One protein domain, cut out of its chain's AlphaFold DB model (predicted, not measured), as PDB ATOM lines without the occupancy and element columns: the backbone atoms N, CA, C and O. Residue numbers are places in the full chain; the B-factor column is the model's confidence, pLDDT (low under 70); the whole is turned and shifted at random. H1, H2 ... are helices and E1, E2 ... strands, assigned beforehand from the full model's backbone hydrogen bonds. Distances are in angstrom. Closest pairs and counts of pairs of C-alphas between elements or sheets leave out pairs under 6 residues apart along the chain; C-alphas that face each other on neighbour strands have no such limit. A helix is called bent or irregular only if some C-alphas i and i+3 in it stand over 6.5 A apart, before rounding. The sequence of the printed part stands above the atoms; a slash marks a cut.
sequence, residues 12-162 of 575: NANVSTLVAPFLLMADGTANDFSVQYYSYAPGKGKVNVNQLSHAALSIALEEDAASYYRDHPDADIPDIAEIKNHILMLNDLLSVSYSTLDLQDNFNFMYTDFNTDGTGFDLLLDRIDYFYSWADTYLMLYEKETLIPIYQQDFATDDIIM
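This is residues 12 to 162 of the 575 residues of the protein "Peptidase" of Candidatus Magnetoglobus multicellularis str. Araruama (UniProt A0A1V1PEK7). A three-stranded sheet, E5 E6 E7, covers one side of a helix in the middle, H1; the long hairpin of E2 and E3 is on a second side of H1 and the longest helix, H3, on a third. The tip of that hairpin, residues 29 to 34, sticks out, the small strand pair E1 and E4 is near its other end, and H2 packs on H1 and E3. The printed part has 151 residues, with four named helices and seven named strands in the order E1 E2 E3 E4 H1 H2 H3 H4 E5 E6 E7, a mixed class. There are three separate antiparallel sheets, E5 E6 E7, E1 E4 and E2 E3. The whole is compact and rounded, with a radius of gyration of the C-alphas of 15.0 A and spans of 40 by 38 by 34 A.

E5, residues 128 to 133, E6, residues 138 to 143, and E7, residues 149 to 154, form a meander, each strand the antiparallel neighbour of the one before. E5 and E6 are a hairpin, with N 131 and O 140 within hydrogen-bond range at 2.8 A. E6 and E7 are also a hairpin, with N 139 and O 153 at 2.8 A. H1, residues 51 to 61, is on one face of this sheet, making two layers, a sheet with a helix on one face. Its height over the sheet is 9.8 A, and it runs along the strands, at 14 degrees to E6 on the local plane. It lies over E6, with 8 of its 11 C-alphas, and only just not over E5, with 2. H3, residues 80 to 97, touches H1 with residues 82 to 90 alone, at a steep tilt of 41 degrees, opposite ways; the closest C-alphas are those of Ala 56 and His 86, 5.4 A. H3 only grazes the sheet, with residues 90 to 94. H2, residues 65 to 71, touches H1 at a steep tilt of 58 degrees, the same way, with C-alphas 58 and 65 closest at 4.8 A. E2, residues 22 to 30, and E3, residues 33 to 41, are a hairpin, with N 24 and O 39 at 2.8 A. The closest C-alphas of E3 and H1 are those of Tyr 38 and His 54, 4.9 A. E1, residues 12 to 14, and E4, residues 46 to 49, are antiparallel neighbours, with N 13 and O 47 at 2.9 A. H4, residues 121 to 127, is only just on the sheet E5 E6 E7 and only grazes it, with residues 124 to 127. In H1, H2 and H4 every O i to N i+4 pair is within hydrogen-bond range; in H3 12 of 14 are.

E1 begins at C-alpha 12, (123.687, 140.969, 115.134). E2 is 24.4 A long and E3 25.5 A; E4 is 10.1 A. H1 is 15.1 A long, from C-alpha 51 at (124.279, 146.528, 126.529). H2 is 9.9 A long, H4 10.1 A and H3 26.1 A. H3 is irregular, but only just: C-alphas 93 and 96 are 7.0 A apart. E5 is 17.1 A long, E6 16.5 A and E7 13.1 A, ending at C-alpha 154, (118.332, 159.820, 137.932).

The two C-alphas farthest apart are those of Thr 17 and Thr 146, 41.6 A. The printed part has no cut. The link from H3 to H4, residues 98 to 120, is long. Residues 152 to 153 of E7 pair antiparallel with residues 160 to 161. The mean pLDDT of the printed part is 74.6; 42 residues are under 70, among them residues 28 to 33, 144 to 150 and 155 to 162.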
ATOM      1  N   ASN A  12     124.237 140.234 116.272       81.31
ATOM      2  CA  ASN A  12     123.687 140.969 115.134       81.31
ATOM      3  C   ASN A  12     122.482 140.259 114.520       81.31
ATOM      4  O   ASN A  12     122.552 139.068 114.209       81.31
ATOM      5  N   ALA A  13     121.420 141.010 114.237       82.12
ATOM      6  CA  ALA A  13     120.240 140.521 113.534       82.12
ATOM      7  C   ALA A  13     120.104 141.179 112.153       82.12
ATOM      8  O   ALA A  13     120.152 142.402 112.024       82.12
ATOM      9  N   ASN A  14     119.880 140.381 111.103       82.38
ATOM     10  CA  ASN A  14     119.446 140.910 109.807       82.38
ATOM     11  C   ASN A  14     117.920 140.932 109.753       82.38
ATOM     12  O   ASN A  14     117.264 139.896 109.665       82.38
ATOM     13  N   VAL A  15     117.371 142.137 109.746       82.19
ATOM     14  CA  VAL A  15     115.939 142.400 109.863       82.19
ATOM     15  C   VAL A  15     115.346 143.005 108.593       82.19
ATOM     16  O   VAL A  15     114.254 143.566 108.590       82.19
ATOM     17  N   SER A  16     116.045 142.864 107.466       82.19
ATOM     18  CA  SER A  16     115.646 143.438 106.172       82.19
ATOM     19  C   SER A  16     114.281 142.951 105.660       82.19
ATOM     20  O   SER A  16     113.654 143.603 104.822       82.19
ATOM     21  N   THR A  17     113.806 141.805 106.151       82.94
ATOM     22  CA  THR A  17     112.523 141.193 105.779       82.94
ATOM     23  C   THR A  17     111.366 141.576 106.704       82.94
ATOM     24  O   THR A  17     110.220 141.287 106.367       82.94
ATOM     25  N   LEU A  18     111.637 142.236 107.835       80.50
ATOM     26  CA  LEU A  18     110.631 142.610 108.829       80.50
ATOM     27  C   LEU A  18     109.972 143.966 108.508       80.50
ATOM     28  O   LEU A  18     110.484 144.764 107.715       80.50
ATOM     29  N   VAL A  19     108.807 144.218 109.111       81.06
ATOM     30  CA  VAL A  19     108.064 145.485 109.000       81.06
ATOM     31  C   VAL A  19     108.343 146.315 110.251       81.06
ATOM     32  O   VAL A  19     107.835 145.986 111.313       81.06
ATOM     33  N   ALA A  20     109.167 147.355 110.121       75.50
ATOM     34  CA  ALA A  20     109.516 148.276 111.207       75.50
ATOM     35  C   ALA A  20     108.352 149.221 111.580       75.50
ATOM     36  O   ALA A  20     107.533 149.522 110.702       75.50
ATOM     37  N   PRO A  21     108.309 149.749 112.820       78.62
ATOM     38  CA  PRO A  21     109.229 149.500 113.942       78.62
ATOM     39  C   PRO A  21     108.996 148.143 114.627       78.62
ATOM     40  O   PRO A  21     107.866 147.671 114.684       78.62
ATOM     41  N   PHE A  22     110.046 147.520 115.166       78.44
ATOM     42  CA  PHE A  22     109.923 146.340 116.039       78.44
ATOM     43  C   PHE A  22     111.076 146.282 117.049       78.44
ATOM     44  O   PHE A  22     112.097 146.956 116.893       78.44
ATOM     45  N   LEU A  23     110.893 145.458 118.077       83.06
ATOM     46  CA  LEU A  23     111.856 145.215 119.141       83.06
ATOM     47  C   LEU A  23     112.574 143.880 118.914       83.06
ATOM     48  O   LEU A  23     111.962 142.889 118.513       83.06
ATOM     49  N   LEU A  24     113.878 143.860 119.161       84.00
ATOM     50  CA  LEU A  24     114.700 142.658 119.163       84.00
ATOM     51  C   LEU A  24     115.067 142.307 120.599       84.00
ATOM     52  O   LEU A  24     115.477 143.183 121.355       84.00
ATOM     53  N   MET A  25     114.961 141.025 120.936       83.19
ATOM     54  CA  MET A  25     115.373 140.472 122.221       83.19
ATOM     55  C   MET A  25     116.505 139.465 121.994       83.19
ATOM     56  O   MET A  25     116.374 138.559 121.164       83.19
ATOM     57  N   ALA A  26     117.607 139.639 122.720       77.00
ATOM     58  CA  ALA A  26     118.643 138.637 122.940       77.00
ATOM     59  C   ALA A  26     118.349 137.925 124.253       77.00
ATOM     60  O   ALA A  26     118.119 138.608 125.242       77.00
ATOM     61  N   ASP A  27     118.453 136.602 124.285       75.06
ATOM     62  CA  ASP A  27     118.504 135.842 125.534       75.06
ATOM     63  C   ASP A  27     119.508 134.697 125.365       75.06
ATOM     64  O   ASP A  27     119.439 133.948 124.384       75.06
ATOM     65  N   GLY A  28     120.477 134.597 126.272       69.62
ATOM     66  CA  GLY A  28     121.424 133.488 126.303       69.62
ATOM     67  C   GLY A  28     122.529 133.664 127.332       69.62
ATOM     68  O   GLY A  28     122.332 134.307 128.355       69.62
ATOM     69  N   THR A  29     123.684 133.038 127.097       61.19
ATOM     70  CA  THR A  29     124.752 132.929 128.101       61.19
ATOM     71  C   THR A  29     126.059 133.545 127.602       61.19
ATOM     72  O   THR A  29     126.542 133.161 126.539       61.19
ATOM     73  N   ALA A  30     126.641 134.457 128.381       58.94
ATOM     74  CA  ALA A  30     127.941 135.086 128.142       58.94
ATOM     75  C   ALA A  30     128.856 134.820 129.344       58.94
ATOM     76  O   ALA A  30     128.502 135.178 130.464       58.94
ATOM     77  N   ASN A  31     130.002 134.165 129.130       53.62
ATOM     78  CA  ASN A  31     130.951 133.796 130.196       53.62
ATOM     79  C   ASN A  31     130.281 133.183 131.451       53.62
ATOM     80  O   ASN A  31     130.559 133.603 132.568       53.62
ATOM     81  N   ASP A  32     129.383 132.210 131.257       60.78
ATOM     82  CA  ASP A  32     128.598 131.515 132.300       60.78
ATOM     83  C   ASP A  32     127.471 132.325 132.981       60.78
ATOM     84  O   ASP A  32     126.763 131.789 133.837       60.78
ATOM     85  N   PHE A  33     127.212 133.564 132.552       52.41
ATOM     86  CA  PHE A  33     126.099 134.390 133.037       52.41
ATOM     87  C   PHE A  33     124.952 134.457 132.030       52.41
ATOM     88  O   PHE A  33     125.177 134.599 130.829       52.41
ATOM     89  N   SER A  34     123.709 134.377 132.516       71.50
ATOM     90  CA  SER A  34     122.522 134.606 131.684       71.50
ATOM     91  C   SER A  34     122.373 136.101 131.412       71.50
ATOM     92  O   SER A  34     122.305 136.883 132.357       71.50
ATOM     93  N   VAL A  35     122.296 136.489 130.143       69.56
ATOM     94  CA  VAL A  35     122.111 137.878 129.708       69.56
ATOM     95  C   VAL A  35     120.858 137.994 128.851       69.56
ATOM     96  O   VAL A  35     120.619 137.156 127.978       69.56
ATOM     97  N   GLN A  36     120.071 139.045 129.090       80.81
ATOM     98  CA  GLN A  36     118.898 139.373 128.288       80.81
ATOM     99  C   GLN A  36     118.954 140.846 127.876       80.81
ATOM    100  O   GLN A  36     118.871 141.739 128.714       80.81
ATOM    101  N   TYR A  37     119.102 141.102 126.576       84.62
ATOM    102  CA  TYR A  37     119.227 142.455 126.031       84.62
ATOM    103  C   TYR A  37     118.099 142.766 125.064       84.62
ATOM    104  O   TYR A  37     117.603 141.892 124.356       84.62
ATOM    105  N   TYR A  38     117.738 144.043 124.993       86.62
ATOM    106  CA  TYR A  38     116.696 144.537 124.110       86.62
ATOM    107  C   TYR A  38     117.272 145.632 123.228       86.62
ATOM    108  O   TYR A  38     118.141 146.386 123.651       86.62
ATOM    109  N   SER A  39     116.822 145.691 121.981       87.38
ATOM    110  CA  SER A  39     117.273 146.692 121.020       87.38
ATOM    111  C   SER A  39     116.140 147.061 120.081       87.38
ATOM    112  O   SER A  39     115.384 146.208 119.607       87.38
ATOM    113  N   TYR A  40     116.015 148.351 119.817       86.75
ATOM    114  CA  TYR A  40     114.972 148.902 118.972       86.75
ATOM    115  C   TYR A  40     115.414 148.985 117.502       86.75
ATOM    116  O   TYR A  40     116.497 149.474 117.187       86.75
ATOM    117  N   ALA A  41     114.546 148.574 116.575       83.56
ATOM    118  CA  ALA A  41     114.798 148.658 115.140       83.56
ATOM    119  C   ALA A  41     113.814 149.627 114.442       83.56
ATOM    120  O   ALA A  41     112.677 149.246 114.144       83.56
ATOM    121  N   PRO A  42     114.238 150.863 114.092       76.75
ATOM    122  CA  PRO A  42     113.394 151.833 113.386       76.75
ATOM    123  C   PRO A  42     113.187 151.549 111.901       76.75
ATOM    124  O   PRO A  42     112.372 152.208 111.257       76.75
ATOM    125  N   GLY A  43     113.941 150.617 111.324       79.44
ATOM    126  CA  GLY A  43     113.967 150.391 109.887       79.44
ATOM    127  C   GLY A  43     114.534 149.030 109.511       79.44
ATOM    128  O   GLY A  43     114.929 148.230 110.356       79.44
ATOM    129  N   LYS A  44     114.559 148.770 108.206       82.38
ATOM    130  CA  LYS A  44     115.138 147.554 107.629       82.38
ATOM    131  C   LYS A  44     116.659 147.661 107.588       82.38
ATOM    132  O   LYS A  44     117.180 148.716 107.241       82.38
ATOM    133  N   GLY A  45     117.353 146.559 107.855       82.19
ATOM    134  CA  GLY A  45     118.809 146.498 107.765       82.19
ATOM    135  C   GLY A  45     119.404 145.459 108.702       82.19
ATOM    136  O   GLY A  45     118.749 144.476 109.044       82.19
ATOM    137  N   LYS A  46     120.654 145.683 109.098       83.06
ATOM    138  CA  LYS A  46     121.323 144.963 110.181       83.06
ATOM    139  C   LYS A  46     121.161 145.779 111.462       83.06
ATOM    140  O   LYS A  46     121.279 146.993 111.385       83.06
ATOM    141  N   VAL A  47     120.841 145.145 112.585       87.31
ATOM    142  CA  VAL A  47     120.694 145.810 113.889       87.31
ATOM    143  C   VAL A  47     121.455 145.011 114.935       87.31
ATOM    144  O   VAL A  47     121.342 143.783 114.984       87.31
ATOM    145  N   ASN A  48     122.215 145.718 115.758       87.06
ATOM    146  CA  ASN A  48     122.977 145.160 116.859       87.06
ATOM    147  C   ASN A  48     122.097 145.093 118.112       87.06
ATOM    148  O   ASN A  48     121.309 146.004 118.384       87.06
ATOM    149  N   VAL A  49     122.261 144.031 118.897       86.50
ATOM    150  CA  VAL A  49     121.663 143.904 120.230       86.50
ATOM    151  C   VAL A  49     122.796 143.738 121.239       86.50
ATOM    152  O   VAL A  49     123.516 142.738 121.212       86.50
ATOM    153  N   ASN A  50     122.986 144.758 122.074       85.31
ATOM    154  CA  ASN A  50     124.067 144.877 123.055       85.31
ATOM    155  C   ASN A  50     123.640 145.718 124.277       85.31
ATOM    156  O   ASN A  50     122.566 146.324 124.291       85.31
ATOM    157  N   GLN A  51     124.513 145.791 125.282       81.56
ATOM    158  CA  GLN A  51     124.279 146.528 126.529       81.56
ATOM    159  C   GLN A  51     123.985 148.032 126.330       81.56
ATOM    160  O   GLN A  51     123.151 148.584 127.037       81.56
ATOM    161  N   LEU A  52     124.584 148.694 125.328       86.38
ATOM    162  CA  LEU A  52     124.344 150.120 125.047       86.38
ATOM    163  C   LEU A  52     122.972 150.349 124.401       86.38
ATOM    164  O   LEU A  52     122.256 151.277 124.766       86.38
ATOM    165  N   SER A  53     122.572 149.469 123.476       87.50
ATOM    166  CA  SER A  53     121.227 149.487 122.886       87.50
ATOM    167  C   SER A  53     120.133 149.206 123.914       87.50
ATOM    168  O   SER A  53     119.061 149.804 123.844       87.50
ATOM    169  N   HIS A  54     120.433 148.345 124.888       87.62
ATOM    170  CA  HIS A  54     119.542 148.053 125.997       87.62
ATOM    171  C   HIS A  54     119.433 149.262 126.931       87.62
ATOM    172  O   HIS A  54     118.323 149.703 127.205       87.62
ATOM    173  N   ALA A  55     120.558 149.867 127.328       85.50
ATOM    174  CA  ALA A  55     120.567 151.073 128.153       85.50
ATOM    175  C   ALA A  55     119.768 152.225 127.523       85.50
ATOM    176  O   ALA A  55     118.938 152.827 128.195       85.50
ATOM    177  N   ALA A  56     119.940 152.487 126.222       85.69
ATOM    178  CA  ALA A  56     119.183 153.528 125.522       85.69
ATOM    179  C   ALA A  56     117.661 153.319 125.601       85.69
ATOM    180  O   ALA A  56     116.903 154.277 125.749       85.69
ATOM    181  N   LEU A  57     117.216 152.067 125.477       87.00
ATOM    182  CA  LEU A  57     115.802 151.721 125.548       87.00
ATOM    183  C   LEU A  57     115.268 151.825 126.976       87.00
ATOM    184  O   LEU A  57     114.171 152.332 127.170       87.00
ATOM    185  N   SER A  58     116.042 151.369 127.952       85.69
ATOM    186  CA  SER A  58     115.668 151.425 129.359       85.69
ATOM    187  C   SER A  58     115.569 152.860 129.890       85.69
ATOM    188  O   SER A  58     114.691 153.145 130.693       85.69
ATOM    189  N   ILE A  59     116.401 153.792 129.399       81.44
ATOM    190  CA  ILE A  59     116.251 155.225 129.715       81.44
ATOM    191  C   ILE A  59     114.899 155.738 129.212       81.44
ATOM    192  O   ILE A  59     114.166 156.358 129.967       81.44
ATOM    193  N   ALA A  60     114.541 155.425 127.962       84.00
ATOM    194  CA  ALA A  60     113.261 155.836 127.377       84.00
ATOM    195  C   ALA A  60     112.037 155.161 128.027       84.00
ATOM    196  O   ALA A  60     110.907 155.579 127.793       84.00
ATOM    197  N   LEU A  61     112.246 154.079 128.776       83.56
ATOM    198  CA  LEU A  61     111.210 153.388 129.540       83.56
ATOM    199  C   LEU A  61     111.141 153.851 130.995       83.56
ATOM    200  O   LEU A  61     110.198 153.467 131.681       83.56
ATOM    201  N   GLU A  62     112.149 154.594 131.464       81.25
ATOM    202  CA  GLU A  62     112.410 154.831 132.891       81.25
ATOM    203  C   GLU A  62     112.453 153.513 133.696       81.25
ATOM    204  O   GLU A  62     112.167 153.460 134.893       81.25
ATOM    205  N   GLU A  63     112.801 152.415 133.015       82.75
ATOM    206  CA  GLU A  63     112.779 151.060 133.543       82.75
ATOM    207  C   GLU A  63     113.751 150.146 132.800       82.75
ATOM    208  O   GLU A  63     113.899 150.232 131.584       82.75
ATOM    209  N   ASP A  64     114.391 149.220 133.522       85.00
ATOM    210  CA  ASP A  64     115.133 148.112 132.916       85.00
ATOM    211  C   ASP A  64     114.270 147.396 131.863       85.00
ATOM    212  O   ASP A  64     113.267 146.757 132.184       85.00
ATOM    213  N   ALA A  65     114.667 147.477 130.592       86.38
ATOM    214  CA  ALA A  65     113.861 146.995 129.477       86.38
ATOM    215  C   ALA A  65     113.543 145.495 129.581       86.38
ATOM    216  O   ALA A  65     112.470 145.062 129.158       86.38
ATOM    217  N   ALA A  66     114.445 144.696 130.162       84.50
ATOM    218  CA  ALA A  66     114.181 143.277 130.374       84.50
ATOM    219  C   ALA A  66     113.067 143.051 131.394       84.50
ATOM    220  O   ALA A  66     112.203 142.197 131.196       84.50
ATOM    221  N   SER A  67     113.047 143.846 132.456       85.81
ATOM    222  CA  SER A  67     111.983 143.826 133.449       85.81
ATOM    223  C   SER A  67     110.664 144.350 132.897       85.81
ATOM    224  O   SER A  67     109.662 143.636 132.985       85.81
ATOM    225  N   TYR A  68     110.691 145.488 132.199       87.69
ATOM    226  CA  TYR A  68     109.509 146.087 131.585       87.69
ATOM    227  C   TYR A  68     108.753 145.100 130.691       87.69
ATOM    228  O   TYR A  68     107.564 144.850 130.892       87.69
ATOM    229  N   TYR A  69     109.440 144.496 129.712       86.19
ATOM    230  CA  TYR A  69     108.801 143.617 128.728       86.19
ATOM    231  C   TYR A  69     108.536 142.204 129.250       86.19
ATOM    232  O   TYR A  69     107.669 141.512 128.714       86.19
ATOM    233  N   ARG A  70     109.241 141.756 130.294       85.62
ATOM    234  CA  ARG A  70     108.875 140.524 131.006       85.62
ATOM    235  C   ARG A  70     107.535 140.691 131.715       85.62
ATOM    236  O   ARG A  70     106.701 139.787 131.654       85.62
ATOM    237  N   ASP A  71     107.336 141.835 132.361       85.75
ATOM    238  CA  ASP A  71     106.152 142.099 133.172       85.75
ATOM    239  C   ASP A  71     104.979 142.619 132.307       85.75
ATOM    240  O   ASP A  71     103.812 142.402 132.640       85.75
ATOM    241  N   HIS A  72     105.282 143.190 131.132       86.44
ATOM    242  CA  HIS A  72     104.325 143.699 130.143       86.44
ATOM    243  C   HIS A  72     104.620 143.164 128.722       86.44
ATOM    244  O   HIS A  72     105.038 143.915 127.838       86.44
ATOM    245  N   PRO A  73     104.370 141.872 128.446       80.94
ATOM    246  CA  PRO A  73     104.769 141.231 127.185       80.94
ATOM    247  C   PRO A  73     104.067 141.785 125.935       80.94
ATOM    248  O   PRO A  73     104.573 141.617 124.828       80.94
ATOM    249  N   ASP A  74     102.921 142.449 126.114       83.38
ATOM    250  CA  ASP A  74     102.123 143.057 125.043       83.38
ATOM    251  C   ASP A  74     102.258 144.594 124.998       83.38
ATOM    252  O   ASP A  74     101.460 145.258 124.335       83.38
ATOM    253  N   ALA A  75     103.213 145.181 125.732       82.50
ATOM    254  CA  ALA A  75     103.411 146.628 125.747       82.50
ATOM    255  C   ALA A  75     103.860 147.168 124.381       82.50
ATOM    256  O   ALA A  75     104.672 146.559 123.678       82.50
ATOM    257  N   ASP A  76     103.354 148.351 124.033       81.38
ATOM    258  CA  ASP A  76     103.800 149.085 122.854       81.38
ATOM    259  C   ASP A  76     105.240 149.592 123.034       81.38
ATOM    260  O   ASP A  76     105.709 149.847 124.145       81.38
ATOM    261  N   ILE A  77     105.940 149.766 121.910       79.62
ATOM    262  CA  ILE A  77     107.279 150.363 121.891       79.62
ATOM    263  C   ILE A  77     107.155 151.848 122.290       79.62
ATOM    264  O   ILE A  77     106.278 152.524 121.737       79.62
ATOM    265  N   PRO A  78     108.028 152.370 123.176       75.44
ATOM    266  CA  PRO A  78     108.078 153.788 123.549       75.44
ATOM    267  C   PRO A  78     108.243 154.726 122.353       75.44
ATOM    268  O   PRO A  78     108.491 154.282 121.224       75.44
ATOM    269  N   ASP A  79     108.146 156.040 122.590       81.06
ATOM    270  CA  ASP A  79     108.296 157.018 121.514       81.06
ATOM    271  C   ASP A  79     109.640 156.826 120.791       81.06
ATOM    272  O   ASP A  79     110.742 156.960 121.320       81.06
ATOM    273  N   ILE A  80     109.531 156.502 119.508       79.00
ATOM    274  CA  ILE A  80     110.651 156.248 118.612       79.00
ATOM    275  C   ILE A  80     111.575 157.464 118.520       79.00
ATOM    276  O   ILE A  80     112.779 157.306 118.304       79.00
ATOM    277  N   ALA A  81     111.021 158.674 118.611       74.81
ATOM    278  CA  ALA A  81     111.813 159.895 118.607       74.81
ATOM    279  C   ALA A  81     112.676 159.997 119.872       74.81
ATOM    280  O   ALA A  81     113.844 160.371 119.788       74.81
ATOM    281  N   GLU A  82     112.129 159.589 121.010       78.06
ATOM    282  CA  GLU A  82     112.794 159.606 122.307       78.06
ATOM    283  C   GLU A  82     113.918 158.571 122.387       78.06
ATOM    284  O   GLU A  82     115.052 158.916 122.714       78.06
ATOM    285  N   ILE A  83     113.667 157.331 121.954       81.06
ATOM    286  CA  ILE A  83     114.708 156.293 121.877       81.06
ATOM    287  C   ILE A  83     115.874 156.758 120.986       81.06
ATOM    288  O   ILE A  83     117.044 156.567 121.314       81.06
ATOM    289  N   LYS A  84     115.576 157.408 119.852       76.38
ATOM    290  CA  LYS A  84     116.612 157.950 118.958       76.38
ATOM    291  C   LYS A  84     117.445 159.047 119.615       76.38
ATOM    292  O   LYS A  84     118.650 159.080 119.380       76.38
ATOM    293  N   ASN A  85     116.834 159.920 120.413       75.50
ATOM    294  CA  ASN A  85     117.560 160.971 121.124       75.50
ATOM    295  C   ASN A  85     118.532 160.376 122.152       75.50
ATOM    296  O   ASN A  85     119.690 160.781 122.185       75.50
ATOM    297  N   HIS A  86     118.109 159.359 122.905       77.88
ATOM    298  CA  HIS A  86     118.977 158.674 123.869       77.88
ATOM    299  C   HIS A  86     120.129 157.917 123.196       77.88
ATOM    300  O   HIS A  86     121.250 157.922 123.699       77.88
ATOM    301  N   ILE A  87     119.901 157.337 122.011       78.88
ATOM    302  CA  ILE A  87     120.983 156.745 121.210       78.88
ATOM    303  C   ILE A  87     122.013 157.804 120.805       78.88
ATOM    304  O   ILE A  87     123.211 157.561 120.933       78.88
ATOM    305  N   LEU A  88     121.565 158.967 120.322       73.19
ATOM    306  CA  LEU A  88     122.462 160.062 119.940       73.19
ATOM    307  C   LEU A  88     123.252 160.588 121.142       73.19
ATOM    308  O   LEU A  88     124.458 160.760 121.035       73.19
ATOM    309  N   MET A  89     122.600 160.747 122.292       73.31
ATOM    310  CA  MET A  89     123.244 161.166 123.536       73.31
ATOM    311  C   MET A  89     124.345 160.192 123.980       73.31
ATOM    312  O   MET A  89     125.461 160.615 124.268       73.31
ATOM    313  N   LEU A  90     124.057 158.885 124.013       74.25
ATOM    314  CA  LEU A  90     125.059 157.869 124.354       74.25
ATOM    315  C   LEU A  90     126.199 157.824 123.330       74.25
ATOM    316  O   LEU A  90     127.353 157.618 123.698       74.25
ATOM    317  N   ASN A  91     125.893 158.044 122.053       74.12
ATOM    318  CA  ASN A  91     126.910 158.178 121.019       74.12
ATOM    319  C   ASN A  91     127.823 159.389 121.268       74.12
ATOM    320  O   ASN A  91     129.039 159.254 121.203       74.12
ATOM    321  N   ASP A  92     127.257 160.553 121.582       67.44
ATOM    322  CA  ASP A  92     128.022 161.768 121.872       67.44
ATOM    323  C   ASP A  92     128.912 161.579 123.109       67.44
ATOM    324  O   ASP A  92     130.098 161.905 123.064       67.44
ATOM    325  N   LEU A  93     128.390 160.963 124.174       64.50
ATOM    326  CA  LEU A  93     129.151 160.605 125.377       64.50
ATOM    327  C   LEU A  93     130.355 159.713 125.074       64.50
ATOM    328  O   LEU A  93     131.449 159.925 125.588       64.50
ATOM    329  N   LEU A  94     130.150 158.706 124.228       72.31
ATOM    330  CA  LEU A  94     131.180 157.732 123.889       72.31
ATOM    331  C   LEU A  94     132.072 158.194 122.737       72.31
ATOM    332  O   LEU A  94     133.098 157.560 122.495       72.31
ATOM    333  N   SER A  95     131.729 159.294 122.057       66.12
ATOM    334  CA  SER A  95     132.426 159.787 120.862       66.12
ATOM    335  C   SER A  95     133.899 160.083 121.090       66.12
ATOM    336  O   SER A  95     134.736 159.865 120.210       66.12
ATOM    337  N   VAL A  96     134.234 160.469 122.318       57.22
ATOM    338  CA  VAL A  96     135.606 160.677 122.776       57.22
ATOM    339  C   VAL A  96     136.453 159.400 122.730       57.22
ATOM    340  O   VAL A  96     137.671 159.478 122.746       57.22
ATOM    341  N   SER A  97     135.828 158.227 122.641       63.47
ATOM    342  CA  SER A  97     136.477 156.911 122.553       63.47
ATOM    343  C   SER A  97     136.722 156.448 121.131       63.47
ATOM    344  O   SER A  97     137.419 155.459 120.912       63.47
ATOM    345  N   TYR A  98     136.093 157.094 120.153       73.56
ATOM    346  CA  TYR A  98     135.978 156.503 118.831       73.56
ATOM    347  C   TYR A  98     137.312 156.514 118.094       73.56
ATOM    348  O   TYR A  98     137.753 155.475 117.610       73.56
ATOM    349  N   SER A  99     138.027 157.636 118.126       64.38
ATOM    350  CA  SER A  99     139.307 157.766 117.426       64.38
ATOM    351  C   SER A  99     140.388 156.795 117.925       64.38
ATOM    352  O   SER A  99     141.175 156.308 117.114       64.38
ATOM    353  N   THR A 100     140.419 156.449 119.219       61.12
ATOM    354  CA  THR A 100     141.393 155.482 119.769       61.12
ATOM    355  C   THR A 100     141.004 154.031 119.625       61.12
ATOM    356  O   THR A 100     141.871 153.161 119.693       61.12
ATOM    357  N   LEU A 101     139.730 153.766 119.378       69.50
ATOM    358  CA  LEU A 101     139.235 152.439 119.056       69.50
ATOM    359  C   LEU A 101     139.161 152.211 117.536       69.50
ATOM    360  O   LEU A 101     138.586 151.225 117.100       69.50
ATOM    361  N   ASP A 102     139.727 153.101 116.712       70.62
ATOM    362  CA  ASP A 102     139.591 153.057 115.244       70.62
ATOM    363  C   ASP A 102     138.115 153.024 114.780       70.62
ATOM    364  O   ASP A 102     137.744 152.478 113.739       70.62
ATOM    365  N   LEU A 103     137.239 153.631 115.580       71.56
ATOM    366  CA  LEU A 103     135.849 153.890 115.249       71.56
ATOM    367  C   LEU A 103     135.792 155.289 114.612       71.56
ATOM    368  O   LEU A 103     136.211 156.285 115.190       71.56
ATOM    369  N   GLN A 104     135.341 155.365 113.364       67.12
ATOM    370  CA  GLN A 104     135.333 156.604 112.572       67.12
ATOM    371  C   GLN A 104     134.154 157.528 112.965       67.12
ATOM    372  O   GLN A 104     133.192 157.070 113.581       67.12
ATOM    373  N   ASP A 105     134.167 158.795 112.518       56.72
ATOM    374  CA  ASP A 105     133.236 159.900 112.879       56.72
ATOM    375  C   ASP A 105     131.726 159.705 112.558       56.72
ATOM    376  O   ASP A 105     130.951 160.655 112.567       56.72
ATOM    377  N   ASN A 106     131.258 158.489 112.270       58.47
ATOM    378  CA  ASN A 106     129.833 158.155 112.109       58.47
ATOM    379  C   ASN A 106     129.467 156.849 112.832       58.47
ATOM    380  O   ASN A 106     128.605 156.089 112.379       58.47
ATOM    381  N   PHE A 107     130.169 156.550 113.921       71.25
ATOM    382  CA  PHE A 107     129.930 155.355 114.708       71.25
ATOM    383  C   PHE A 107     128.513 155.350 115.301       71.25
ATOM    384  O   PHE A 107     128.018 156.347 115.826       71.25
ATOM    385  N   ASN A 108     127.840 154.208 115.203       78.06
ATOM    386  CA  ASN A 108     126.526 154.006 115.782       78.06
ATOM    387  C   ASN A 108     126.462 152.587 116.332       78.06
ATOM    388  O   ASN A 108     126.405 151.627 115.563       78.06
ATOM    389  N   PHE A 109     126.422 152.449 117.657       80.69
ATOM    390  CA  PHE A 109     126.447 151.143 118.322       80.69
ATOM    391  C   PHE A 109     125.274 150.220 117.939       80.69
ATOM    392  O   PHE A 109     125.337 149.018 118.210       80.69
ATOM    393  N   MET A 110     124.227 150.742 117.288       81.19
ATOM    394  CA  MET A 110     123.103 149.970 116.747       81.19
ATOM    395  C   MET A 110     123.378 149.361 115.370       81.19
ATOM    396  O   MET A 110     122.723 148.387 115.007       81.19
ATOM    397  N   TYR A 111     124.280 149.949 114.580       81.00
ATOM    398  CA  TYR A 111     124.454 149.626 113.157       81.00
ATOM    399  C   TYR A 111     125.895 149.327 112.747       81.00
ATOM    400  O   TYR A 111     126.113 148.794 111.660       81.00
ATOM    401  N   THR A 112     126.877 149.686 113.572       80.56
ATOM    402  CA  THR A 112     128.288 149.439 113.289       80.56
ATOM    403  C   THR A 112     128.599 147.950 113.392       80.56
ATOM    404  O   THR A 112     128.214 147.289 114.353       80.56
ATOM    405  N   ASP A 113     129.300 147.417 112.395       76.38
ATOM    406  CA  ASP A 113     129.705 146.015 112.379       76.38
ATOM    407  C   ASP A 113     130.734 145.703 113.478       76.38
ATOM    408  O   ASP A 113     131.574 146.531 113.821       76.38
ATOM    409  N   PHE A 114     130.667 144.480 114.006       75.19
ATOM    410  CA  PHE A 114     131.628 143.950 114.971       75.19
ATOM    411  C   PHE A 114     132.826 143.320 114.256       75.19
ATOM    412  O   PHE A 114     132.638 142.610 113.260       75.19
ATOM    413  N   ASN A 115     134.036 143.539 114.777       67.69
ATOM    414  CA  ASN A 115     135.269 143.082 114.132       67.69
ATOM    415  C   ASN A 115     135.609 141.615 114.452       67.69
ATOM    416  O   ASN A 115     136.373 140.995 113.713       67.69
ATOM    417  N   THR A 116     134.997 141.003 115.475       65.88
ATOM    418  CA  THR A 116     135.179 139.600 115.925       65.88
ATOM    419  C   THR A 116     136.599 139.219 116.354       65.88
ATOM    420  O   THR A 116     136.826 138.102 116.819       65.88
ATOM    421  N   ASP A 117     137.552 140.135 116.225       67.62
ATOM    422  CA  ASP A 117     138.953 140.005 116.612       67.62
ATOM    423  C   ASP A 117     139.251 140.676 117.963       67.62
ATOM    424  O   ASP A 117     140.410 140.735 118.373       67.62
ATOM    425  N   GLY A 118     138.214 141.157 118.662       67.38
ATOM    426  CA  GLY A 118     138.366 141.862 119.931       67.38
ATOM    427  C   GLY A 118     138.988 143.245 119.756       67.38
ATOM    428  O   GLY A 118     139.732 143.685 120.625       67.38
ATOM    429  N   THR A 119     138.738 143.914 118.627       71.62
ATOM    430  CA  THR A 119     139.162 145.296 118.374       71.62
ATOM    431  C   THR A 119     137.973 146.217 118.109       71.62
ATOM    432  O   THR A 119     136.843 145.776 117.879       71.62
ATOM    433  N   GLY A 120     138.226 147.524 118.148       76.19
ATOM    434  CA  GLY A 120     137.227 148.550 117.884       76.19
ATOM    435  C   GLY A 120     136.014 148.466 118.791       76.19
ATOM    436  O   GLY A 120     136.124 148.695 119.995       76.19
ATOM    437  N   PHE A 121     134.847 148.164 118.222       79.00
ATOM    438  CA  PHE A 121     133.605 148.181 118.987       79.00
ATOM    439  C   PHE A 121     133.547 147.049 120.023       79.00
ATOM    440  O   PHE A 121     133.008 147.241 121.111       79.00
ATOM    441  N   ASP A 122     134.177 145.908 119.735       76.62
ATOM    442  CA  ASP A 122     134.219 144.768 120.654       76.62
ATOM    443  C   ASP A 122     134.934 145.156 121.965       76.62
ATOM    444  O   ASP A 122     134.433 144.858 123.047       76.62
ATOM    445  N   LEU A 123     136.024 145.938 121.884       74.94
ATOM    446  CA  LEU A 123     136.747 146.459 123.058       74.94
ATOM    447  C   LEU A 123     135.908 147.413 123.902       74.94
ATOM    448  O   LEU A 123     136.033 147.424 125.125       74.94
ATOM    449  N   LEU A 124     135.077 148.237 123.263       78.12
ATOM    450  CA  LEU A 124     134.198 149.156 123.982       78.12
ATOM    451  C   LEU A 124     133.176 148.378 124.822       78.12
ATOM    452  O   LEU A 124     132.915 148.729 125.970       78.12
ATOM    453  N   LEU A 125     132.617 147.300 124.261       78.62
ATOM    454  CA  LEU A 125     131.634 146.461 124.948       78.62
ATOM    455  C   LEU A 125     132.251 145.606 126.064       78.62
ATOM    456  O   LEU A 125     131.607 145.375 127.092       78.62
ATOM    457  N   ASP A 126     133.509 145.202 125.911       74.81
ATOM    458  CA  ASP A 126     134.246 144.486 126.954       74.81
ATOM    459  C   ASP A 126     134.636 145.395 128.138       74.81
ATOM    460  O   ASP A 126     134.897 144.886 129.227       74.81
ATOM    461  N   ARG A 127     134.633 146.726 127.964       72.25
ATOM    462  CA  ARG A 127     135.082 147.702 128.979       72.25
ATOM    463  C   ARG A 127     133.979 148.472 129.684       72.25
ATOM    464  O   ARG A 127     134.212 148.971 130.774       72.25
ATOM    465  N   ILE A 128     132.807 148.609 129.081       76.12
ATOM    466  CA  ILE A 128     131.688 149.344 129.684       76.12
ATOM    467  C   ILE A 128     130.692 148.343 130.250       76.12
ATOM    468  O   ILE A 128     130.440 147.319 129.620       76.12
ATOM    469  N   ASP A 129     130.124 148.639 131.409       75.81
ATOM    470  CA  ASP A 129     128.942 147.979 131.948       75.81
ATOM    471  C   ASP A 129     127.858 148.998 132.289       75.81
ATOM    472  O   ASP A 129     128.067 150.214 132.221       75.81
ATOM    473  N   TYR A 130     126.699 148.484 132.684       80.44
ATOM    474  CA  TYR A 130     125.630 149.298 133.231       80.44
ATOM    475  C   TYR A 130     125.021 148.678 134.486       80.44
ATOM    476  O   TYR A 130     125.012 147.465 134.675       80.44
ATOM    477  N   PHE A 131     124.480 149.533 135.345       76.12
ATOM    478  CA  PHE A 131     123.791 149.146 136.568       76.12
ATOM    479  C   PHE A 131     122.504 149.952 136.734       76.12
ATOM    480  O   PHE A 131     122.474 151.147 136.445       76.12
ATOM    481  N   TYR A 132     121.462 149.294 137.239       75.00
ATOM    482  CA  TYR A 132     120.193 149.912 137.618       75.00
ATOM    483  C   TYR A 132     119.964 149.748 139.121       75.00
ATOM    484  O   TYR A 132     119.976 148.620 139.621       75.00
ATOM    485  N   SER A 133     119.680 150.852 139.823       69.88
ATOM    486  CA  SER A 133     119.106 150.810 141.172       69.88
ATOM    487  C   SER A 133     117.661 151.277 141.146       69.88
ATOM    488  O   SER A 133     117.361 152.427 140.836       69.88
ATOM    489  N   TRP A 134     116.766 150.383 141.549       59.50
ATOM    490  CA  TRP A 134     115.351 150.696 141.735       59.50
ATOM    491  C   TRP A 134     115.040 151.351 143.071       59.50
ATOM    492  O   TRP A 134     114.079 152.106 143.177       59.50
ATOM    493  N   ALA A 135     115.842 151.055 144.094       62.22
ATOM    494  CA  ALA A 135     115.703 151.686 145.401       62.22
ATOM    495  C   ALA A 135     116.075 153.173 145.334       62.22
ATOM    496  O   ALA A 135     115.450 153.990 146.008       62.22
ATOM    497  N   ASP A 136     117.048 153.493 144.483       58.84
ATOM    498  CA  ASP A 136     117.649 154.819 144.368       58.84
ATOM    499  C   ASP A 136     117.312 155.504 143.035       58.84
ATOM    500  O   ASP A 136     117.874 156.549 142.728       58.84
ATOM    501  N   THR A 137     116.416 154.902 142.243       74.19
ATOM    502  CA  THR A 137     115.863 155.444 140.992       74.19
ATOM    503  C   THR A 137     116.909 155.955 140.002       74.19
ATOM    504  O   THR A 137     116.717 157.017 139.433       74.19
ATOM    505  N   TYR A 138     117.997 155.226 139.742       74.12
ATOM    506  CA  TYR A 138     118.976 155.660 138.736       74.12
ATOM    507  C   TYR A 138     119.522 154.528 137.856       74.12
ATOM    508  O   TYR A 138     119.614 153.367 138.267       74.12
ATOM    509  N   LEU A 139     119.931 154.896 136.639       73.25
ATOM    510  CA  LEU A 139     120.774 154.116 135.732       73.25
ATOM    511  C   LEU A 139     122.191 154.675 135.752       73.25
ATOM    512  O   LEU A 139     122.370 155.879 135.623       73.25
ATOM    513  N   MET A 140     123.195 153.808 135.803       76.06
ATOM    514  CA  MET A 140     124.601 154.179 135.688       76.06
ATOM    515  C   MET A 140     125.294 153.371 134.589       76.06
ATOM    516  O   MET A 140     125.185 152.150 134.573       76.06
ATOM    517  N   LEU A 141     126.039 154.029 133.701       74.25
ATOM    518  CA  LEU A 141     127.075 153.385 132.891       74.25
ATOM    519  C   LEU A 141     128.402 153.540 133.614       74.25
ATOM    520  O   LEU A 141     128.697 154.634 134.092       74.25
ATOM    521  N   TYR A 142     129.210 152.491 133.666       67.88
ATOM    522  CA  TYR A 142     130.510 152.527 134.324       67.88
ATOM    523  C   TYR A 142     131.541 151.674 133.592       67.88
ATOM    524  O   TYR A 142     131.210 150.840 132.751       67.88
ATOM    525  N   GLU A 143     132.810 151.903 133.890       71.06
ATOM    526  CA  GLU A 143     133.912 151.107 133.358       71.06
ATOM    527  C   GLU A 143     134.067 149.809 134.179       71.06
ATOM    528  O   GLU A 143     134.121 149.843 135.407       71.06
ATOM    529  N   LYS A 144     134.072 148.647 133.510       69.75
ATOM    530  CA  LYS A 144     133.967 147.299 134.105       69.75
ATOM    531  C   LYS A 144     135.086 146.964 135.088       69.75
ATOM    532  O   LYS A 144     134.830 146.255 136.058       69.75
ATOM    533  N   GLU A 145     136.312 147.417 134.835       58.50
ATOM    534  CA  GLU A 145     137.478 147.050 135.648       58.50
ATOM    535  C   GLU A 145     137.634 147.952 136.882       58.50
ATOM    536  O   GLU A 145     138.059 147.497 137.943       58.50
ATOM    537  N   THR A 146     137.276 149.224 136.754       52.59
ATOM    538  CA  THR A 146     137.520 150.291 137.733       52.59
ATOM    539  C   THR A 146     136.262 150.724 138.478       52.59
ATOM    540  O   THR A 146     136.368 151.391 139.506       52.59
ATOM    541  N   LEU A 147     135.078 150.344 137.983       58.19
ATOM    542  CA  LEU A 147     133.760 150.753 138.479       58.19
ATOM    543  C   LEU A 147     133.537 152.275 138.459       58.19
ATOM    544  O   LEU A 147     132.695 152.798 139.188       58.19
ATOM    545  N   ILE A 148     134.280 152.997 137.616       58.69
ATOM    546  CA  ILE A 148     134.158 154.451 137.478       58.69
ATOM    547  C   ILE A 148     132.898 154.788 136.670       58.69
ATOM    548  O   ILE A 148     132.759 154.283 135.552       58.69
ATOM    549  N   PRO A 149     132.005 155.665 137.167       59.41
ATOM    550  CA  PRO A 149     130.817 156.082 136.433       59.41
ATOM    551  C   PRO A 149     131.178 156.940 135.212       59.41
ATOM    552  O   PRO A 149     131.903 157.926 135.310       59.41
ATOM    553  N   ILE A 150     130.626 156.563 134.061       64.94
ATOM    554  CA  ILE A 150     130.699 157.259 132.767       64.94
ATOM    555  C   ILE A 150     129.459 158.140 132.570       64.94
ATOM    556  O   ILE A 150     129.536 159.221 131.992       64.94
ATOM    557  N   TYR A 151     128.303 157.672 133.037       70.31
ATOM    558  CA  TYR A 151     127.011 158.334 132.880       70.31
ATOM    559  C   TYR A 151     126.087 157.923 134.019       70.31
ATOM    560  O   TYR A 151     126.068 156.743 134.363       70.31
ATOM    561  N   GLN A 152     125.290 158.850 134.550       71.31
ATOM    562  CA  GLN A 152     124.199 158.528 135.461       71.31
ATOM    563  C   GLN A 152     122.918 159.278 135.063       71.31
ATOM    564  O   GLN A 152     122.928 160.490 134.867       71.31
ATOM    565  N   GLN A 153     121.806 158.556 134.960       71.06
ATOM    566  CA  GLN A 153     120.462 159.123 134.866       71.06
ATOM    567  C   GLN A 153     119.754 158.882 136.186       71.06
ATOM    568  O   GLN A 153     119.576 157.722 136.544       71.06
ATOM    569  N   ASP A 154     119.332 159.939 136.871       72.88
ATOM    570  CA  ASP A 154     118.332 159.820 137.932       72.88
ATOM    571  C   ASP A 154     116.939 159.852 137.277       72.88
ATOM    572  O   ASP A 154     116.721 160.565 136.303       72.88
ATOM    573  N   PHE A 155     116.021 159.011 137.731       65.25
ATOM    574  CA  PHE A 155     114.637 158.932 137.264       65.25
ATOM    575  C   PHE A 155     113.674 159.582 138.271       65.25
ATOM    576  O   PHE A 155     112.514 159.821 137.950       65.25
ATOM    577  N   ALA A 156     114.120 159.877 139.500       67.19
ATOM    578  CA  ALA A 156     113.337 160.657 140.462       67.19
ATOM    579  C   ALA A 156     113.450 162.168 140.224       67.19
ATOM    580  O   ALA A 156     112.573 162.935 140.637       67.19
ATOM    581  N   THR A 157     114.516 162.597 139.562       54.75
ATOM    582  CA  THR A 157     114.684 163.940 139.018       54.75
ATOM    583  C   THR A 157     114.904 163.771 137.520       54.75
ATOM    584  O   THR A 157     115.726 162.952 137.147       54.75
ATOM    585  N   ASP A 158     114.222 164.506 136.635       56.47
ATOM    586  CA  ASP A 158     114.428 164.415 135.166       56.47
ATOM    587  C   ASP A 158     115.840 164.896 134.716       56.47
ATOM    588  O   ASP A 158     116.051 165.327 133.580       56.47
ATOM    589  N   ASP A 159     116.820 164.883 135.620       54.03
ATOM    590  CA  ASP A 159     118.150 165.438 135.472       54.03
ATOM    591  C   ASP A 159     119.148 164.338 135.084       54.03
ATOM    592  O   ASP A 159     119.402 163.378 135.812       54.03
ATOM    593  N   ILE A 160     119.773 164.524 133.922       52.53
ATOM    594  CA  ILE A 160     120.937 163.745 133.501       52.53
ATOM    595  C   ILE A 160     122.147 164.215 134.320       52.53
ATOM    596  O   ILE A 160     122.597 165.356 134.172       52.53
ATOM    597  N   ILE A 161     122.721 163.333 135.136       53.91
ATOM    598  CA  ILE A 161     123.949 163.599 135.891       53.91
ATOM    599  C   ILE A 161     125.110 162.927 135.155       53.91
ATOM    600  O   ILE A 161     125.500 161.791 135.421       53.91
ATOM    601  N   MET A 162     125.693 163.646 134.196       50.19
ATOM    602  CA  MET A 162     127.013 163.264 133.697       50.19
ATOM    603  C   MET A 162     128.039 163.513 134.812       50.19
ATOM    604  O   MET A 162     127.924 164.531 135.506       50.19
TER     605      MET A 162